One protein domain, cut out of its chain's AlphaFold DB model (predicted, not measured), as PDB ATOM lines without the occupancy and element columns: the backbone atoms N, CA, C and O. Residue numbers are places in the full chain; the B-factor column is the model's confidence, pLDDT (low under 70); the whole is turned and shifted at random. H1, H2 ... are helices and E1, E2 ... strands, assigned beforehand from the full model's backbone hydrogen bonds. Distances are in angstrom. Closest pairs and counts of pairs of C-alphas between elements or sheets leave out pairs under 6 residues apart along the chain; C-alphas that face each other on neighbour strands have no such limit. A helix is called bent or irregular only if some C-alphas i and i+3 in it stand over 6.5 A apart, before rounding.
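What this domain is: This is residues 9 to 100 of the 192 residues of an uncharacterized protein of Candidatus Gastranaerophilales bacterium HUM_10 (UniProt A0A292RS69). What does one see first? A twisted four-stranded sheet stands between H1 and H2, which run along one face, and H3, which crosses the other. How is it built? The 92 printed residues hold three named helices and four named strands in the order E1 H1 E2 H2 E3 H3 E4, class mixed. The sheet, E2 E1 E3 E4, is antiparallel; the whole is compact, with a radius of gyration of the C-alphas of 12.2 A and spans of 32 by 28 by 24 A.

Where its parts are: Where are the strands? E1 is residues 9 to 13, from C-alpha 9 at (10.612, 13.760, 0.412); E2 is 45 to 50, 15.7 A long; E3 is 70 to 74; E4 is 97 to 99, to C-alpha 99 at (10.273, 1.356, 3.947). Where are the helices? H1 is residues 21 to 33, 18.8 A; H2 is 52 to 65, 20.1 A, irregular, with C-alphas 53 and 56 7.2 A apart; H3 is 83 to 93, 15.5 A.

How they stand to each other: How do the strands pair? Within hydrogen-bond range are N 10 of E1 and O 48 of E2, 2.8 A, N 11 of E1 and O 71 of E3, 2.9 A, and N 72 of E3 and O 97 of E4, 2.9 A. E2, H2, E3 form a split strand-helix-strand unit, E1 between its strands, with a right-handed crossover. How do the helices sit? In three layers, helices on both faces, H1 and H2 are on the same face at heights over the sheet of 10.3 A and 9.4 A, and H3 is on the opposite face at 9.8 A, across E1 at 85 degrees on the local plane. H1, with residues 23 to 27 alone, touches H2, the closest C-alphas being those of Lys 23 and Ile 65, 6.0 A, at a shallow tilt of 13 degrees, opposite ways. Are their backbones whole? Every O i to N i+4 pair is within hydrogen-bond range in H1 and H3, and 8 of 10 in H2.

The domain as a whole: How far does it reach? The C-alphas farthest apart, of Ala 22 and Ala 93, are 34.2 A apart. Are there cuts or weak places? The printed part has no cut, the link H1 to E2 is long, and residues 75 to 77 have pLDDT under 70.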
ATOM      1  N   THR A   9      11.770  13.868   1.298       88.50
ATOM      2  CA  THR A   9      10.612  13.760   0.412       88.50
ATOM      3  C   THR A   9      10.021  12.363   0.535       88.50
ATOM      4  O   THR A   9      10.719  11.355   0.459       88.50
ATOM      5  N   PHE A  10       8.710  12.284   0.736       90.50
ATOM      6  CA  PHE A  10       7.987  11.035   0.933       90.50
ATOM      7  C   PHE A  10       7.070  10.753  -0.239       90.50
ATOM      8  O   PHE A  10       6.290  11.614  -0.638       90.50
ATOM      9  N   ARG A  11       7.073   9.504  -0.708       92.06
ATOM     10  CA  ARG A  11       6.035   8.956  -1.589       92.06
ATOM     11  C   ARG A  11       5.332   7.797  -0.899       92.06
ATOM     12  O   ARG A  11       5.916   6.748  -0.627       92.06
ATOM     13  N   ILE A  12       4.050   7.984  -0.626       93.38
ATOM     14  CA  ILE A  12       3.227   7.090   0.183       93.38
ATOM     15  C   ILE A  12       2.073   6.581  -0.690       93.38
ATOM     16  O   ILE A  12       1.261   7.383  -1.145       93.38
ATOM     17  N   PRO A  13       1.952   5.268  -0.935       92.75
ATOM     18  CA  PRO A  13       0.777   4.708  -1.598       92.75
ATOM     19  C   PRO A  13      -0.501   5.043  -0.819       92.75
ATOM     20  O   PRO A  13      -0.569   4.761   0.379       92.75
ATOM     21  N   VAL A  14      -1.516   5.598  -1.491       92.19
ATOM     22  CA  VAL A  14      -2.805   5.970  -0.869       92.19
ATOM     23  C   VAL A  14      -3.565   4.736  -0.375       92.19
ATOM     24  O   VAL A  14      -4.285   4.796   0.621       92.19
ATOM     25  N   THR A  15      -3.404   3.598  -1.048       90.31
ATOM     26  CA  THR A  15      -4.014   2.325  -0.648       90.31
ATOM     27  C   THR A  15      -2.942   1.364  -0.151       90.31
ATOM     28  O   THR A  15      -1.964   1.103  -0.848       90.31
ATOM     29  N   GLN A  16      -3.137   0.827   1.054       90.19
ATOM     30  CA  GLN A  16      -2.297  -0.210   1.660       90.19
ATOM     31  C   GLN A  16      -3.182  -1.203   2.423       90.19
ATOM     32  O   GLN A  16      -4.278  -0.827   2.859       90.19
ATOM     33  N   PRO A  17      -2.720  -2.445   2.646       87.19
ATOM     34  CA  PRO A  17      -3.394  -3.369   3.550       87.19
ATOM     35  C   PRO A  17      -3.622  -2.727   4.930       87.19
ATOM     36  O   PRO A  17      -2.704  -2.164   5.523       87.19
ATOM     37  N   GLY A  18      -4.857  -2.778   5.437       87.06
ATOM     38  CA  GLY A  18      -5.227  -2.185   6.732       87.06
ATOM     39  C   GLY A  18      -5.522  -0.674   6.720       87.06
ATOM     40  O   GLY A  18      -5.811  -0.098   7.780       87.06
ATOM     41  N   VAL A  19      -5.494  -0.021   5.551       91.00
ATOM     42  CA  VAL A  19      -5.885   1.387   5.371       91.00
ATOM     43  C   VAL A  19      -7.319   1.472   4.843       91.00
ATOM     44  O   VAL A  19      -7.605   1.111   3.704       91.00
ATOM     45  N   ASN A  20      -8.228   1.989   5.674       93.00
ATOM     46  CA  ASN A  20      -9.628   2.227   5.316       93.00
ATOM     47  C   ASN A  20      -9.851   3.661   4.790       93.00
ATOM     48  O   ASN A  20      -8.945   4.498   4.796       93.00
ATOM     49  N   LYS A  21     -11.084   3.976   4.372       91.81
ATOM     50  CA  LYS A  21     -11.450   5.307   3.853       91.81
ATOM     51  C   LYS A  21     -11.174   6.437   4.859       91.81
ATOM     52  O   LYS A  21     -10.645   7.471   4.471       91.81
ATOM     53  N   ALA A  22     -11.437   6.229   6.151       92.25
ATOM     54  CA  ALA A  22     -11.169   7.230   7.190       92.25
ATOM     55  C   ALA A  22      -9.666   7.530   7.348       92.25
ATOM     56  O   ALA A  22      -9.263   8.687   7.458       92.25
ATOM     57  N   LYS A  23      -8.813   6.501   7.296       93.38
ATOM     58  CA  LYS A  23      -7.350   6.653   7.313       93.38
ATOM     59  C   LYS A  23      -6.830   7.376   6.066       93.38
ATOM     60  O   LYS A  23      -5.876   8.140   6.176       93.38
ATOM     61  N   LYS A  24      -7.470   7.200   4.902       92.38
ATOM     62  CA  LYS A  24      -7.179   7.991   3.688       92.38
ATOM     63  C   LYS A  24      -7.485   9.478   3.886       92.38
ATOM     64  O   LYS A  24      -6.664  10.311   3.523       92.38
ATOM     65  N   VAL A  25      -8.607   9.812   4.528       92.75
ATOM     66  CA  VAL A  25      -8.957  11.208   4.861       92.75
ATOM     67  C   VAL A  25      -7.944  11.818   5.837       92.75
ATOM     68  O   VAL A  25      -7.469  12.926   5.605       92.75
ATOM     69  N   LYS A  26      -7.541  11.076   6.879       93.69
ATOM     70  CA  LYS A  26      -6.496  11.518   7.824       93.69
ATOM     71  C   LYS A  26      -5.144  11.737   7.143       93.69
ATOM     72  O   LYS A  26      -4.477  12.721   7.441       93.69
ATOM     73  N   LEU A  27      -4.758  10.850   6.219       93.56
ATOM     74  CA  LEU A  27      -3.555  11.044   5.407       93.56
ATOM     75  C   LEU A  27      -3.665  12.325   4.588       93.56
ATOM     76  O   LEU A  27      -2.737  13.119   4.608       93.56
ATOM     77  N   LYS A  28      -4.791  12.543   3.901       92.38
ATOM     78  CA  LYS A  28      -4.991  13.744   3.089       92.38
ATOM     79  C   LYS A  28      -4.816  15.016   3.924       92.38
ATOM     80  O   LYS A  28      -4.005  15.853   3.560       92.38
ATOM     81  N   GLY A  29      -5.478  15.103   5.079       92.94
ATOM     82  CA  GLY A  29      -5.332  16.250   5.982       92.94
ATOM     83  C   GLY A  29      -3.900  16.441   6.495       92.94
ATOM     84  O   GLY A  29      -3.416  17.568   6.563       92.94
ATOM     85  N   LEU A  30      -3.190  15.346   6.800       92.12
ATOM     86  CA  LEU A  30      -1.777  15.414   7.173       92.12
ATOM     87  C   LEU A  30      -0.935  15.969   6.020       92.12
ATOM     88  O   LEU A  30      -0.175  16.902   6.227       92.12
ATOM     89  N   ILE A  31      -1.077  15.439   4.808       91.44
ATOM     90  CA  ILE A  31      -0.283  15.848   3.642       91.44
ATOM     91  C   ILE A  31      -0.574  17.299   3.244       91.44
ATOM     92  O   ILE A  31       0.361  18.051   2.969       91.44
ATOM     93  N   ASP A  32      -1.843  17.704   3.283       90.06
ATOM     94  CA  ASP A  32      -2.268  19.074   2.993       90.06
ATOM     95  C   ASP A  32      -1.632  20.075   3.980       90.06
ATOM     96  O   ASP A  32      -1.204  21.148   3.561       90.06
ATOM     97  N   SER A  33      -1.461  19.705   5.260       88.88
ATOM     98  CA  SER A  33      -0.816  20.569   6.270       88.88
ATOM     99  C   SER A  33       0.665  20.872   5.999       88.88
ATOM    100  O   SER A  33       1.180  21.883   6.470       88.88
ATOM    101  N   TYR A  34       1.337  20.027   5.213       84.69
ATOM    102  CA  TYR A  34       2.720  20.228   4.764       84.69
ATOM    103  C   TYR A  34       2.788  20.683   3.292       84.69
ATOM    104  O   TYR A  34       3.858  20.674   2.694       84.69
ATOM    105  N   GLY A  35       1.657  21.054   2.677       83.88
ATOM    106  CA  GLY A  35       1.608  21.530   1.289       83.88
ATOM    107  C   GLY A  35       1.809  20.449   0.218       83.88
ATOM    108  O   GLY A  35       2.019  20.780  -0.953       83.88
ATOM    109  N   GLY A  36       1.719  19.166   0.581       85.38
ATOM    110  CA  GLY A  36       1.955  18.045  -0.328       85.38
ATOM    111  C   GLY A  36       0.818  17.764  -1.317       85.38
ATOM    112  O   GLY A  36      -0.257  18.365  -1.288       85.38
ATOM    113  N   LEU A  37       1.064  16.821  -2.221       87.44
ATOM    114  CA  LEU A  37       0.156  16.391  -3.282       87.44
ATOM    115  C   LEU A  37      -0.420  15.015  -2.966       87.44
ATOM    116  O   LEU A  37       0.325  14.077  -2.703       87.44
ATOM    117  N   VAL A  38      -1.734  14.848  -3.081       89.19
ATOM    118  CA  VAL A  38      -2.383  13.538  -2.932       89.19
ATOM    119  C   VAL A  38      -2.964  13.109  -4.271       89.19
ATOM    120  O   VAL A  38      -3.836  13.780  -4.815       89.19
ATOM    121  N   GLY A  39      -2.473  11.989  -4.803       84.12
ATOM    122  CA  GLY A  39      -3.028  11.378  -6.007       84.12
ATOM    123  C   GLY A  39      -4.474  10.933  -5.794       84.12
ATOM    124  O   GLY A  39      -4.827  10.390  -4.745       84.12
ATOM    125  N   THR A  40      -5.311  11.153  -6.802       79.19
ATOM    126  CA  THR A  40      -6.696  10.686  -6.816       79.19
ATOM    127  C   THR A  40      -6.754   9.186  -7.138       79.19
ATOM    128  O   THR A  40      -5.904   8.643  -7.841       79.19
ATOM    129  N   GLY A  41      -7.752   8.488  -6.592       77.00
ATOM    130  CA  GLY A  41      -7.987   7.067  -6.874       77.00
ATOM    131  C   GLY A  41      -7.222   6.074  -5.988       77.00
ATOM    132  O   GLY A  41      -6.531   6.426  -5.032       77.00
ATOM    133  N   ASN A  42      -7.402   4.780  -6.276       78.50
ATOM    134  CA  ASN A  42      -6.870   3.689  -5.450       78.50
ATOM    135  C   ASN A  42      -5.386   3.386  -5.701       78.50
ATOM    136  O   ASN A  42      -4.730   2.856  -4.806       78.50
ATOM    137  N   THR A  43      -4.863   3.737  -6.873       82.69
ATOM    138  CA  THR A  43      -3.458   3.554  -7.282       82.69
ATOM    139  C   THR A  43      -2.607   4.808  -7.069       82.69
ATOM    140  O   THR A  43      -1.414   4.804  -7.365       82.69
ATOM    141  N   GLY A  44      -3.213   5.881  -6.552       88.06
ATOM    142  CA  GLY A  44      -2.548   7.152  -6.317       88.06
ATOM    143  C   GLY A  44      -1.481   7.083  -5.225       88.06
ATOM    144  O   GLY A  44      -1.487   6.217  -4.344       88.06
ATOM    145  N   TYR A  45      -0.583   8.064  -5.264       92.44
ATOM    146  CA  TYR A  45       0.436   8.280  -4.244       92.44
ATOM    147  C   TYR A  45       0.253   9.660  -3.621       92.44
ATOM    148  O   TYR A  45       0.033  10.646  -4.325       92.44
ATOM    149  N   ALA A  46       0.364   9.728  -2.301       92.31
ATOM    150  CA  ALA A  46       0.623  10.969  -1.601       92.31
ATOM    151  C   ALA A  46       2.119  11.276  -1.664       92.31
ATOM    152  O   ALA A  46       2.950  10.381  -1.513       92.31
ATOM    153  N   ARG A  47       2.449  12.533  -1.926       91.06
ATOM    154  CA  ARG A  47       3.799  13.035  -2.129       91.06
ATOM    155  C   ARG A  47       3.961  14.285  -1.284       91.06
ATOM    156  O   ARG A  47       3.110  15.169  -1.347       91.06
ATOM    157  N   VAL A  48       5.001  14.361  -0.471       90.50
ATOM    158  CA  VAL A  48       5.210  15.503   0.426       90.50
ATOM    159  C   VAL A  48       6.692  15.711   0.676       90.50
ATOM    160  O   VAL A  48       7.415  14.739   0.861       90.50
ATOM    161  N   SER A  49       7.125  16.966   0.688       88.88
ATOM    162  CA  SER A  49       8.455  17.366   1.138       88.88
ATOM    163  C   SER A  49       8.328  17.885   2.566       88.88
ATOM    164  O   SER A  49       7.537  18.795   2.818       88.88
ATOM    165  N   VAL A  50       9.058  17.291   3.511       85.38
ATOM    166  CA  VAL A  50       9.010  17.670   4.930       85.38
ATOM    167  C   VAL A  50      10.397  18.151   5.375       85.38
ATOM    168  O   VAL A  50      11.382  17.462   5.104       85.38
ATOM    169  N   PRO A  51      10.502  19.300   6.074       80.50
ATOM    170  CA  PRO A  51      11.758  19.740   6.686       80.50
ATOM    171  C   PRO A  51      12.251  18.735   7.732       80.50
ATOM    172  O   PRO A  51      11.434  18.198   8.484       80.50
ATOM    173  N   ASN A  52      13.566  18.522   7.840       75.50
ATOM    174  CA  ASN A  52      14.134  17.477   8.706       75.50
ATOM    175  C   ASN A  52      13.725  17.619  10.186       75.50
ATOM    176  O   ASN A  52      13.360  16.640  10.829       75.50
ATOM    177  N   GLU A  53      13.641  18.851  10.702       73.44
ATOM    178  CA  GLU A  53      13.155  19.133  12.068       73.44
ATOM    179  C   GLU A  53      11.773  18.527  12.360       73.44
ATOM    180  O   GLU A  53      11.454  18.157  13.489       73.44
ATOM    181  N   LYS A  54      10.921  18.438  11.333       77.56
ATOM    182  CA  LYS A  54       9.548  17.937  11.442       77.56
ATOM    183  C   LYS A  54       9.402  16.514  10.918       77.56
ATOM    184  O   LYS A  54       8.312  15.956  11.080       77.56
ATOM    185  N   ASP A  55      10.450  15.927  10.347       81.12
ATOM    186  CA  ASP A  55      10.419  14.597   9.743       81.12
ATOM    187  C   ASP A  55      10.008  13.536  10.773       81.12
ATOM    188  O   ASP A  55       9.009  12.832  10.603       81.12
ATOM    189  N   GLU A  56      10.666  13.504  11.932       84.69
ATOM    190  CA  GLU A  56      10.347  12.513  12.960       84.69
ATOM    191  C   GLU A  56       8.885  12.620  13.435       84.69
ATOM    192  O   GLU A  56       8.177  11.618  13.592       84.69
ATOM    193  N   SER A  57       8.393  13.852  13.596       88.88
ATOM    194  CA  SER A  57       7.000  14.115  13.970       88.88
ATOM    195  C   SER A  57       6.019  13.638  12.893       88.88
ATOM    196  O   SER A  57       4.971  13.062  13.209       88.88
ATOM    197  N   PHE A  58       6.372  13.829  11.620       90.19
ATOM    198  CA  PHE A  58       5.586  13.399  10.474       90.19
ATOM    199  C   PHE A  58       5.548  11.873  10.390       90.19
ATOM    200  O   PHE A  58       4.464  11.296  10.300       90.19
ATOM    201  N   LEU A  59       6.693  11.199  10.530       89.31
ATOM    202  CA  LEU A  59       6.790   9.739  10.547       89.31
ATOM    203  C   LEU A  59       5.982   9.114  11.688       89.31
ATOM    204  O   LEU A  59       5.291   8.114  11.474       89.31
ATOM    205  N   ARG A  60       6.022   9.698  12.894       90.56
ATOM    206  CA  ARG A  60       5.198   9.248  14.032       90.56
ATOM    207  C   ARG A  60       3.704   9.362  13.712       90.56
ATOM    208  O   ARG A  60       2.964   8.395  13.909       90.56
ATOM    209  N   LYS A  61       3.261  10.496  13.155       92.69
ATOM    210  CA  LYS A  61       1.863  10.701  12.729       92.69
ATOM    211  C   LYS A  61       1.462   9.730  11.616       92.69
ATOM    212  O   LYS A  61       0.407   9.105  11.704       92.69
ATOM    213  N   LEU A  62       2.315   9.535  10.613       92.75
ATOM    214  CA  LEU A  62       2.073   8.634   9.486       92.75
ATOM    215  C   LEU A  62       1.888   7.179   9.949       92.75
ATOM    216  O   LEU A  62       0.918   6.514   9.564       92.75
ATOM    217  N   LYS A  63       2.769   6.710  10.842       91.12
ATOM    218  CA  LYS A  63       2.681   5.378  11.460       91.12
ATOM    219  C   LYS A  63       1.431   5.229  12.330       91.12
ATOM    220  O   LYS A  63       0.790   4.185  12.265       91.12
ATOM    221  N   SER A  64       1.053   6.268  13.081       92.69
ATOM    222  CA  SER A  64      -0.171   6.289  13.901       92.69
ATOM    223  C   SER A  64      -1.448   6.149  13.059       92.69
ATOM    224  O   SER A  64      -2.364   5.411  13.421       92.69
ATOM    225  N   ILE A  65      -1.494   6.765  11.869       92.81
ATOM    226  CA  ILE A  65      -2.606   6.576  10.921       92.81
ATOM    227  C   ILE A  65      -2.645   5.125  10.395       92.81
ATOM    228  O   ILE A  65      -3.717   4.599  10.075       92.81
ATOM    229  N   GLY A  66      -1.494   4.451  10.348       89.94
ATOM    230  CA  GLY A  66      -1.356   3.048   9.958       89.94
ATOM    231  C   GLY A  66      -0.684   2.831   8.606       89.94
ATOM    232  O   GLY A  66      -0.730   1.714   8.093       89.94
ATOM    233  N   TYR A  67      -0.062   3.863   8.030       93.06
ATOM    234  CA  TYR A  67       0.743   3.724   6.818       93.06
ATOM    235  C   TYR A  67       2.128   3.205   7.195       93.06
ATOM    236  O   TYR A  67       2.855   3.828   7.971       93.06
ATOM    237  N   LYS A  68       2.479   2.035   6.662       90.56
ATOM    238  CA  LYS A  68       3.743   1.345   6.973       90.56
ATOM    239  C   LYS A  68       4.672   1.270   5.770       90.56
ATOM    240  O   LYS A  68       5.880   1.180   5.957       90.56
ATOM    241  N   VAL A  69       4.117   1.308   4.558       91.44
ATOM    242  CA  VAL A  69       4.870   1.222   3.304       91.44
ATOM    243  C   VAL A  69       5.026   2.615   2.711       91.44
ATOM    244  O   VAL A  69       4.034   3.290   2.467       91.44
ATOM    245  N   PHE A  70       6.245   3.065   2.458       91.94
ATOM    246  CA  PHE A  70       6.495   4.343   1.786       91.94
ATOM    247  C   PHE A  70       7.923   4.391   1.248       91.94
ATOM    248  O   PHE A  70       8.754   3.557   1.605       91.94
ATOM    249  N   GLN A  71       8.181   5.325   0.345       91.50
ATOM    250  CA  GLN A  71       9.502   5.619  -0.198       91.50
ATOM    251  C   GLN A  71       9.970   6.957   0.362       91.50
ATOM    252  O   GLN A  71       9.162   7.882   0.475       91.50
ATOM    253  N   VAL A  72      11.247   7.023   0.724       90.12
ATOM    254  CA  VAL A  72      11.920   8.228   1.213       90.12
ATOM    255  C   VAL A  72      13.008   8.599   0.215       90.12
ATOM    256  O   VAL A  72      13.754   7.720  -0.219       90.12
ATOM    257  N   PHE A  73      13.061   9.876  -0.134       87.75
ATOM    258  CA  PHE A  73      14.028  10.479  -1.042       87.75
ATOM    259  C   PHE A  73      14.767  11.596  -0.301       87.75
ATOM    260  O   PHE A  73      14.153  12.311   0.499       87.75
ATOM    261  N   GLU A  74      16.062  11.730  -0.569       80.00
ATOM    262  CA  GLU A  74      16.930  12.740   0.038       80.00
ATOM    263  C   GLU A  74      16.885  14.022  -0.803       80.00
ATOM    264  O   GLU A  74      17.475  14.088  -1.881       80.00
ATOM    265  N   GLY A  75      16.130  15.031  -0.356       66.75
ATOM    266  CA  GLY A  75      15.915  16.244  -1.146       66.75
ATOM    267  C   GLY A  75      15.179  17.348  -0.397       66.75
ATOM    268  O   GLY A  75      14.167  17.108   0.268       66.75
ATOM    269  N   GLU A  76      15.695  18.570  -0.528       64.94
ATOM    270  CA  GLU A  76      15.271  19.737   0.246       64.94
ATOM    271  C   GLU A  76      14.052  20.457  -0.330       64.94
ATOM    272  O   GLU A  76      13.982  20.708  -1.530       64.94
ATOM    273  N   ASN A  77      13.134  20.841   0.570       65.50
ATOM    274  CA  ASN A  77      12.063  21.837   0.411       65.50
ATOM    275  C   ASN A  77      11.538  22.041  -1.023       65.50
ATOM    276  O   ASN A  77      11.488  23.154  -1.557       65.50
ATOM    277  N   ILE A  78      11.154  20.938  -1.655       74.31
ATOM    278  CA  ILE A  78      10.831  20.944  -3.072       74.31
ATOM    279  C   ILE A  78       9.474  21.608  -3.246       74.31
ATOM    280  O   ILE A  78       8.485  21.227  -2.613       74.31
ATOM    281  N   SER A  79       9.420  22.606  -4.128       74.62
ATOM    282  CA  SER A  79       8.167  23.282  -4.437       74.62
ATOM    283  C   SER A  79       7.112  22.271  -4.899       74.62
ATOM    284  O   SER A  79       7.408  21.306  -5.605       74.62
ATOM    285  N   ARG A  80       5.840  22.528  -4.577       78.38
ATOM    286  CA  ARG A  80       4.712  21.678  -4.997       78.38
ATOM    287  C   ARG A  80       4.698  21.392  -6.506       78.38
ATOM    288  O   ARG A  80       4.212  20.345  -6.911       78.38
ATOM    289  N   LYS A  81       5.208  22.317  -7.329       81.56
ATOM    290  CA  LYS A  81       5.258  22.182  -8.793       81.56
ATOM    291  C   LYS A  81       6.373  21.241  -9.254       81.56
ATOM    292  O   LYS A  81       6.148  20.462 -10.168       81.56
ATOM    293  N   SER A  82       7.538  21.293  -8.610       82.81
ATOM    294  CA  SER A  82       8.719  20.492  -8.968       82.81
ATOM    295  C   SER A  82       8.800  19.145  -8.241       82.81
ATOM    296  O   SER A  82       9.608  18.298  -8.615       82.81
ATOM    297  N   LEU A  83       7.953  18.922  -7.230       84.31
ATOM    298  CA  LEU A  83       7.908  17.693  -6.431       84.31
ATOM    299  C   LEU A  83       7.733  16.437  -7.295       84.31
ATOM    300  O   LEU A  83       8.371  15.415  -7.056       84.31
ATOM    301  N   ASP A  84       6.862  16.512  -8.298       85.50
ATOM    302  CA  ASP A  84       6.549  15.368  -9.152       85.50
ATOM    303  C   ASP A  84       7.713  14.996 -10.066       85.50
ATOM    304  O   ASP A  84       7.996  13.808 -10.225       85.50
ATOM    305  N   ASP A  85       8.395  15.987 -10.630       88.00
ATOM    306  CA  ASP A  85       9.508  15.758 -11.551       88.00
ATOM    307  C   ASP A  85      10.763  15.296 -10.812       88.00
ATOM    308  O   ASP A  85      11.431  14.372 -11.271       88.00
ATOM    309  N   TYR A  86      11.012  15.828  -9.613       87.69
ATOM    310  CA  TYR A  86      12.069  15.327  -8.737       87.69
ATOM    311  C   TYR A  86      11.830  13.868  -8.315       87.69
ATOM    312  O   TYR A  86      12.722  13.030  -8.390       87.69
ATOM    313  N   ILE A  87      10.606  13.516  -7.909       87.62
ATOM    314  CA  ILE A  87      10.312  12.126  -7.532       87.62
ATOM    315  C   ILE A  87      10.497  11.189  -8.733       87.62
ATOM    316  O   ILE A  87      10.966  10.066  -8.550       87.62
ATOM    317  N   LYS A  88      10.137  11.615  -9.950       90.25
ATOM    318  CA  LYS A  88      10.378  10.819 -11.164       90.25
ATOM    319  C   LYS A  88      11.871  10.607 -11.405       90.25
ATOM    320  O   LYS A  88      12.270   9.458 -11.558       90.25
ATOM    321  N   SER A  89      12.691  11.660 -11.349       89.44
ATOM    322  CA  SER A  89      14.136  11.527 -11.579       89.44
ATOM    323  C   SER A  89      14.801  10.599 -10.559       89.44
ATOM    324  O   SER A  89      15.594   9.739 -10.940       89.44
ATOM    325  N   CYS A  90      14.421  10.676  -9.279       87.56
ATOM    326  CA  CYS A  90      14.930   9.754  -8.263       87.56
ATOM    327  C   CYS A  90      14.425   8.313  -8.450       87.56
ATOM    328  O   CYS A  90      15.141   7.359  -8.145       87.56
ATOM    329  N   LEU A  91      13.196   8.120  -8.944       89.00
ATOM    330  CA  LEU A  91      12.684   6.787  -9.275       89.00
ATOM    331  C   LEU A  91      13.447   6.166 -10.450       89.00
ATOM    332  O   LEU A  91      13.758   4.974 -10.387       89.00
ATOM    333  N   ASP A  92      13.776   6.966 -11.464       89.75
ATOM    334  CA  ASP A  92      14.554   6.545 -12.630       89.75
ATOM    335  C   ASP A  92      15.999   6.201 -12.234       89.75
ATOM    336  O   ASP A  92      16.514   5.148 -12.612       89.75
ATOM    337  N   ALA A  93      16.611   7.021 -11.371       89.00
ATOM    338  CA  ALA A  93      17.934   6.773 -10.789       89.00
ATOM    339  C   ALA A  93      17.954   5.631  -9.754       89.00
ATOM    340  O   ALA A  93      19.022   5.168  -9.359       89.00
ATOM    341  N   ARG A  94      16.779   5.158  -9.315       86.00
ATOM    342  CA  ARG A  94      16.597   4.210  -8.199       86.00
ATOM    343  C   ARG A  94      17.216   4.680  -6.880       86.00
ATOM    344  O   ARG A  94      17.531   3.858  -6.019       86.00
ATOM    345  N   ASP A  95      17.316   5.989  -6.705       86.31
ATOM    346  CA  ASP A  95      17.895   6.621  -5.527       86.31
ATOM    347  C   ASP A  95      16.800   6.920  -4.496       86.31
ATOM    348  O   ASP A  95      16.266   8.025  -4.386       86.31
ATOM    349  N   TYR A  96      16.338   5.862  -3.826       88.06
ATOM    350  CA  TYR A  96      15.314   5.970  -2.792       88.06
ATOM    351  C   TYR A  96      15.388   4.839  -1.774       88.06
ATOM    352  O   TYR A  96      15.689   3.681  -2.077       88.06
ATOM    353  N   LYS A  97      14.972   5.146  -0.546       88.44
ATOM    354  CA  LYS A  97      14.828   4.162   0.525       88.44
ATOM    355  C   LYS A  97      13.387   3.678   0.612       88.44
ATOM    356  O   LYS A  97      12.481   4.406   1.013       88.44
ATOM    357  N   GLN A  98      13.161   2.409   0.280       89.00
ATOM    358  CA  GLN A  98      11.862   1.763   0.469       89.00
ATOM    359  C   GLN A  98      11.696   1.277   1.916       89.00
ATOM    360  O   GLN A  98      12.425   0.405   2.383       89.00
ATOM    361  N   VAL A  99      10.668   1.776   2.598       88.94
ATOM    362  CA  VAL A  99      10.273   1.356   3.947       88.94
ATOM    363  C   VAL A  99       9.049   0.439   3.881       88.94
ATOM    364  O   VAL A  99       8.181   0.591   3.016       88.94
ATOM    365  N   GLY A 100       8.989  -0.536   4.792       81.44
ATOM    366  CA  GLY A 100       7.795  -1.342   5.070       81.44
ATOM    367  C   GLY A 100       7.512  -2.505   4.122       81.44
ATOM    368  O   GLY A 100       6.563  -3.244   4.365       81.44
TER     369      GLY A 100